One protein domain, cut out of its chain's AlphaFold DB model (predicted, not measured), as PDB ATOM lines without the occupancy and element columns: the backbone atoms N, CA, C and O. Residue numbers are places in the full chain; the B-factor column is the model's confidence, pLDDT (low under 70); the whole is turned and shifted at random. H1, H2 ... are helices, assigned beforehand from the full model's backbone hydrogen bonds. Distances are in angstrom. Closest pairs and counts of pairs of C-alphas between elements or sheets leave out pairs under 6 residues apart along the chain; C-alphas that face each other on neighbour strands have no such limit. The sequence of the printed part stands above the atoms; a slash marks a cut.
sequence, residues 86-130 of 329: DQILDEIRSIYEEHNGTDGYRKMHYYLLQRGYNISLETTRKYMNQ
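Overview. This is residues 86 to 130 of the 329 residues of the protein "Transposase and inactivated derivatives" of Coprococcus sp. ART55/1 (UniProt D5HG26). Three helices form a small cluster, their centres at the corners of a triangle and their lines at wide angles to one another rather than side by side. The longest, H1, has H2 set across it, and H3 packs on H2. The printed part has 45 residues with three named helices, in the order H1, H2, H3, and no named strand; the class is all helix. It is compact, with a radius of gyration of the C-alphas of 9.1 A, and rounded, spanning 23 by 21 by 19 A.

Arrangement. H1, residues 86 to 98, touches H2, residues 105 to 114, with its residues 91 to 96 alone. Their closest C-alphas are those of Ile 92 and Met 108, 7.0 A apart, and their lines are about perpendicular, but only just, at 72 degrees. H1 only just touches H3, residues 121 to 130, with 3 pairs of C-alphas within 8 A, and with its residues 89 to 92 alone. Their closest C-alphas, those of Leu 89 and Tyr 127, are 6.6 A apart, and their lines are about perpendicular at 77 degrees. H2 and H3 touch, with 11 pairs of C-alphas within 8 A, the closest being those of Tyr 105 and Arg 125 at 5.3 A. They run opposite ways at a steep tilt of 59 degrees. In H1, H2 and H3 every O i to N i+4 pair is within hydrogen-bond range.

Along the chain. H1 begins at C-alpha 86, (-6.886, -19.988, 1.078), and is 18.5 A long from first to last C-alpha. H2 is 14.2 A long and begins at C-alpha 105, (-0.875, -23.986, 16.415). H3 is 13.4 A long and ends at C-alpha 130, (5.209, -24.350, 7.162).

Size, cuts and confidence. The two C-alphas farthest apart, those of Asn 100 and Asn 118, are 23.9 A apart. The printed part has no cut, and the links H1 to H2 and H2 to H3 are short, with 6 residues each. The mean pLDDT of the printed part is 88.1, and no printed residue is under 70.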
ATOM      1  N   ASP A  86      -7.245 -21.408   1.066       87.38
ATOM      2  CA  ASP A  86      -6.886 -19.988   1.078       87.38
ATOM      3  C   ASP A  86      -7.690 -19.232   2.154       87.38
ATOM      4  O   ASP A  86      -7.108 -18.495   2.944       87.38
ATOM      5  N   GLN A  87      -8.984 -19.540   2.304       90.31
ATOM      6  CA  GLN A  87      -9.808 -19.009   3.399       90.31
ATOM      7  C   GLN A  87      -9.262 -19.358   4.791       90.31
ATOM      8  O   GLN A  87      -9.218 -18.502   5.669       90.31
ATOM      9  N   ILE A  88      -8.825 -20.603   5.009       91.19
ATOM     10  CA  ILE A  88      -8.254 -21.019   6.300       91.19
ATOM     11  C   ILE A  88      -6.931 -20.290   6.576       91.19
ATOM     12  O   ILE A  88      -6.650 -19.929   7.716       91.19
ATOM     13  N   LEU A  89      -6.100 -20.079   5.551       92.75
ATOM     14  CA  LEU A  89      -4.824 -19.373   5.689       92.75
ATOM     15  C   LEU A  89      -5.012 -17.898   6.062       92.75
ATOM     16  O   LEU A  89      -4.241 -17.368   6.866       92.75
ATOM     17  N   ASP A  90      -6.017 -17.242   5.488       93.69
ATOM     18  CA  ASP A  90      -6.349 -15.855   5.813       93.69
ATOM     19  C   ASP A  90      -6.939 -15.740   7.223       93.69
ATOM     20  O   ASP A  90      -6.556 -14.851   7.985       93.69
ATOM     21  N   GLU A  91      -7.761 -16.708   7.631       94.00
ATOM     22  CA  GLU A  91      -8.306 -16.760   8.988       94.00
ATOM     23  C   GLU A  91      -7.211 -16.959  10.048       94.00
ATOM     24  O   GLU A  91      -7.202 -16.283  11.078       94.00
ATOM     25  N   ILE A  92      -6.238 -17.842   9.780       93.00
ATOM     26  CA  ILE A  92      -5.072 -18.036  10.654       93.00
ATOM     27  C   ILE A  92      -4.301 -16.723  10.828       93.00
ATOM     28  O   ILE A  92      -3.883 -16.419  11.945       93.00
ATOM     29  N   ARG A  93      -4.112 -15.942   9.754       92.19
ATOM     30  CA  ARG A  93      -3.451 -14.628   9.831       92.19
ATOM     31  C   ARG A  93      -4.255 -13.639  10.668       92.19
ATOM     32  O   ARG A  93      -3.683 -13.030  11.564       92.19
ATOM     33  N   SER A  94      -5.561 -13.553  10.433       92.56
ATOM     34  CA  SER A  94      -6.469 -12.672  11.174       92.56
ATOM     35  C   SER A  94      -6.430 -12.939  12.683       92.56
ATOM     36  O   SER A  94      -6.149 -12.034  13.463       92.56
ATOM     37  N   ILE A  95      -6.592 -14.202  13.104       89.44
ATOM     38  CA  ILE A  95      -6.516 -14.594  14.525       89.44
ATOM     39  C   ILE A  95      -5.131 -14.285  15.104       89.44
ATOM     40  O   ILE A  95      -4.998 -13.833  16.242       89.44
ATOM     41  N   TYR A  96      -4.077 -14.551  14.332       88.94
ATOM     42  CA  TYR A  96      -2.710 -14.312  14.776       88.94
ATOM     43  C   TYR A  96      -2.433 -12.818  15.000       88.94
ATOM     44  O   TYR A  96      -1.795 -12.466  15.991       88.94
ATOM     45  N   GLU A  97      -2.934 -11.941  14.128       85.88
ATOM     46  CA  GLU A  97      -2.848 -10.485  14.279       85.88
ATOM     47  C   GLU A  97      -3.709  -9.977  15.444       85.88
ATOM     48  O   GLU A  97      -3.215  -9.205  16.264       85.88
ATOM     49  N   GLU A  98      -4.943 -10.474  15.582       86.19
ATOM     50  CA  GLU A  98      -5.870 -10.143  16.677       86.19
ATOM     51  C   GLU A  98      -5.261 -10.438  18.061       86.19
ATOM     52  O   GLU A  98      -5.466  -9.691  19.019       86.19
ATOM     53  N   HIS A  99      -4.481 -11.518  18.171       80.38
ATOM     54  CA  HIS A  99      -3.865 -11.969  19.423       80.38
ATOM     55  C   HIS A  99      -2.373 -11.599  19.547       80.38
ATOM     56  O   HIS A  99      -1.636 -12.191  20.353       80.38
ATOM     57  N   ASN A 100      -1.904 -10.634  18.747       77.12
ATOM     58  CA  ASN A 100      -0.529 -10.122  18.736       77.12
ATOM     59  C   ASN A 100       0.550 -11.222  18.614       77.12
ATOM     60  O   ASN A 100       1.620 -11.141  19.221       77.12
ATOM     61  N   GLY A 101       0.265 -12.289  17.869       76.62
ATOM     62  CA  GLY A 101       1.196 -13.378  17.570       76.62
ATOM     63  C   GLY A 101       1.546 -14.303  18.736       76.62
ATOM     64  O   GLY A 101       2.448 -15.134  18.626       76.62
ATOM     65  N   THR A 102       0.853 -14.203  19.869       75.06
ATOM     66  CA  THR A 102       1.187 -14.985  21.072       75.06
ATOM     67  C   THR A 102       0.799 -16.463  20.966       75.06
ATOM     68  O   THR A 102       1.376 -17.316  21.650       75.06
ATOM     69  N   ASP A 103      -0.144 -16.812  20.094       82.31
ATOM     70  CA  ASP A 103      -0.723 -18.147  20.058       82.31
ATOM     71  C   ASP A 103       0.010 -19.105  19.126       82.31
ATOM     72  O   ASP A 103       0.408 -18.776  18.017       82.31
ATOM     73  N   GLY A 104       0.190 -20.340  19.597       82.06
ATOM     74  CA  GLY A 104       0.722 -21.440  18.797       82.06
ATOM     75  C   GLY A 104      -0.378 -22.279  18.146       82.06
ATOM     76  O   GLY A 104      -1.553 -22.189  18.504       82.06
ATOM     77  N   TYR A 105       0.030 -23.189  17.256       88.00
ATOM     78  CA  TYR A 105      -0.875 -23.986  16.415       88.00
ATOM     79  C   TYR A 105      -1.966 -24.775  17.167       88.00
ATOM     80  O   TYR A 105      -3.022 -25.033  16.605       88.00
ATOM     81  N   ARG A 106      -1.749 -25.145  18.441       86.12
ATOM     82  CA  ARG A 106      -2.765 -25.827  19.271       86.12
ATOM     83  C   ARG A 106      -3.931 -24.916  19.649       86.12
ATOM     84  O   ARG A 106      -5.077 -25.339  19.589       86.12
ATOM     85  N   LYS A 107      -3.638 -23.672  20.034       89.56
ATOM     86  CA  LYS A 107      -4.674 -22.678  20.325       89.56
ATOM     87  C   LYS A 107      -5.334 -22.203  19.037       89.56
ATOM     88  O   LYS A 107      -6.553 -22.126  18.981       89.56
ATOM     89  N   MET A 108      -4.536 -22.008  17.985       91.56
ATOM     90  CA  MET A 108      -5.041 -21.701  16.647       91.56
ATOM     91  C   MET A 108      -6.062 -22.747  16.178       91.56
ATOM     92  O   MET A 108      -7.140 -22.395  15.721       91.56
ATOM     93  N   HIS A 109      -5.769 -24.037  16.375       92.62
ATOM     94  CA  HIS A 109      -6.693 -25.131  16.056       92.62
ATOM     95  C   HIS A 109      -8.008 -25.032  16.833       92.62
ATOM     96  O   HIS A 109      -9.076 -25.151  16.239       92.62
ATOM     97  N   TYR A 110      -7.941 -24.739  18.134       91.75
ATOM     98  CA  TYR A 110      -9.134 -24.500  18.942       91.75
ATOM     99  C   TYR A 110      -9.974 -23.331  18.398       91.75
ATOM    100  O   TYR A 110     -11.182 -23.486  18.233       91.75
ATOM    101  N   TYR A 111      -9.356 -22.196  18.057       92.50
ATOM    102  CA  TYR A 111     -10.071 -21.035  17.512       92.50
ATOM    103  C   TYR A 111     -10.710 -21.323  16.152       92.50
ATOM    104  O   TYR A 111     -11.869 -20.974  15.938       92.50
ATOM    105  N   LEU A 112     -10.002 -22.023  15.266       91.62
ATOM    106  CA  LEU A 112     -10.531 -22.428  13.964       91.62
ATOM    107  C   LEU A 112     -11.746 -23.354  14.107       91.62
ATOM    108  O   LEU A 112     -12.736 -23.160  13.403       91.62
ATOM    109  N   LEU A 113     -11.725 -24.285  15.067       89.12
ATOM    110  CA  LEU A 113     -12.891 -25.119  15.379       89.12
ATOM    111  C   LEU A 113     -14.082 -24.284  15.872       89.12
ATOM    112  O   LEU A 113     -15.208 -24.529  15.444       89.12
ATOM    113  N   GLN A 114     -13.852 -23.282  16.731       88.31
ATOM    114  CA  GLN A 114     -14.920 -22.384  17.201       88.31
ATOM    115  C   GLN A 114     -15.505 -21.521  16.075       88.31
ATOM    116  O   GLN A 114     -16.692 -21.210  16.098       88.31
ATOM    117  N   ARG A 115     -14.695 -21.165  15.069       89.25
ATOM    118  CA  ARG A 115     -15.127 -20.415  13.876       89.25
ATOM    119  C   ARG A 115     -15.710 -21.309  12.766       89.25
ATOM    120  O   ARG A 115     -16.014 -20.820  11.685       89.25
ATOM    121  N   GLY A 116     -15.910 -22.605  13.033       88.75
ATOM    122  CA  GLY A 116     -16.605 -23.535  12.133       88.75
ATOM    123  C   GLY A 116     -15.716 -24.273  11.128       88.75
ATOM    124  O   GLY A 116     -16.229 -25.008  10.284       88.75
ATOM    125  N   TYR A 117     -14.391 -24.137  11.213       88.06
ATOM    126  CA  TYR A 117     -13.461 -24.862  10.348       88.06
ATOM    127  C   TYR A 117     -13.162 -26.251  10.910       88.06
ATOM    128  O   TYR A 117     -12.575 -26.393  11.981       88.06
ATOM    129  N   ASN A 118     -13.500 -27.296  10.153       86.88
ATOM    130  CA  ASN A 118     -13.199 -28.677  10.523       86.88
ATOM    131  C   ASN A 118     -11.865 -29.124   9.905       86.88
ATOM    132  O   ASN A 118     -11.822 -29.663   8.800       86.88
ATOM    133  N   ILE A 119     -10.764 -28.851  10.611       88.00
ATOM    134  CA  ILE A 119      -9.410 -29.243  10.198       88.00
ATOM    135  C   ILE A 119      -8.689 -30.012  11.305       88.00
ATOM    136  O   ILE A 119      -8.948 -29.822  12.494       88.00
ATOM    137  N   SER A 120      -7.740 -30.868  10.920       86.50
ATOM    138  CA  SER A 120      -6.891 -31.559  11.892       86.50
ATOM    139  C   SER A 120      -5.847 -30.626  12.507       86.50
ATOM    140  O   SER A 120      -5.420 -29.625  11.914       86.50
ATOM    141  N   LEU A 121      -5.384 -30.995  13.698       82.56
ATOM    142  CA  LEU A 121      -4.331 -30.280  14.407       82.56
ATOM    143  C   LEU A 121      -3.027 -30.234  13.583       82.56
ATOM    144  O   LEU A 121      -2.347 -29.209  13.526       82.56
ATOM    145  N   GLU A 122      -2.699 -31.324  12.890       83.69
ATOM    146  CA  GLU A 122      -1.526 -31.449  12.022       83.69
ATOM    147  C   GLU A 122      -1.629 -30.545  10.794       83.69
ATOM    148  O   GLU A 122      -0.634 -29.930  10.402       83.69
ATOM    149  N   THR A 123      -2.825 -30.433  10.211       85.81
ATOM    150  CA  THR A 123      -3.093 -29.525   9.086       85.81
ATOM    151  C   THR A 123      -2.962 -28.075   9.531       85.81
ATOM    152  O   THR A 123      -2.285 -27.296   8.868       85.81
ATOM    153  N   THR A 124      -3.495 -27.740  10.709       89.50
ATOM    154  CA  THR A 124      -3.320 -26.413  11.320       89.50
ATOM    155  C   THR A 124      -1.840 -26.087  11.504       89.50
ATOM    156  O   THR A 124      -1.383 -25.020  11.106       89.50
ATOM    157  N   ARG A 125      -1.057 -27.032  12.046       90.12
ATOM    158  CA  ARG A 125       0.395 -26.880  12.217       90.12
ATOM    159  C   ARG A 125       1.108 -26.668  10.885       90.12
ATOM    160  O   ARG A 125       2.023 -25.855  10.814       90.12
ATOM    161  N   LYS A 126       0.730 -27.415   9.846       89.69
ATOM    162  CA  LYS A 126       1.295 -27.273   8.502       89.69
ATOM    163  C   LYS A 126       1.007 -25.880   7.939       89.69
ATOM    164  O   LYS A 126       1.942 -25.190   7.552       89.69
ATOM    165  N   TYR A 127      -0.257 -25.464   7.931       93.44
ATOM    166  CA  TYR A 127      -0.671 -24.167   7.396       93.44
ATOM    167  C   TYR A 127      -0.020 -23.011   8.151       93.44
ATOM    168  O   TYR A 127       0.616 -22.161   7.537       93.44
ATOM    169  N   MET A 128      -0.080 -23.037   9.482       90.06
ATOM    170  CA  MET A 128       0.511 -22.005  10.322       90.06
ATOM    171  C   MET A 128       2.042 -21.964  10.201       90.06
ATOM    172  O   MET A 128       2.594 -20.941   9.807       90.06
ATOM    173  N   ASN A 129       2.741 -23.070  10.481       90.69
ATOM    174  CA  ASN A 129       4.198 -23.037  10.643       90.69
ATOM    175  C   ASN A 129       4.974 -23.210   9.332       90.69
ATOM    176  O   ASN A 129       6.083 -22.698   9.221       90.69
ATOM    177  N   GLN A 130       4.464 -24.000   8.382       87.50
ATOM    178  CA  GLN A 130       5.209 -24.350   7.162       87.50
ATOM    179  C   GLN A 130       4.810 -23.483   5.975       87.50
ATOM    180  O   GLN A 130       5.671 -23.130   5.179       87.50
TER     181      GLN A 130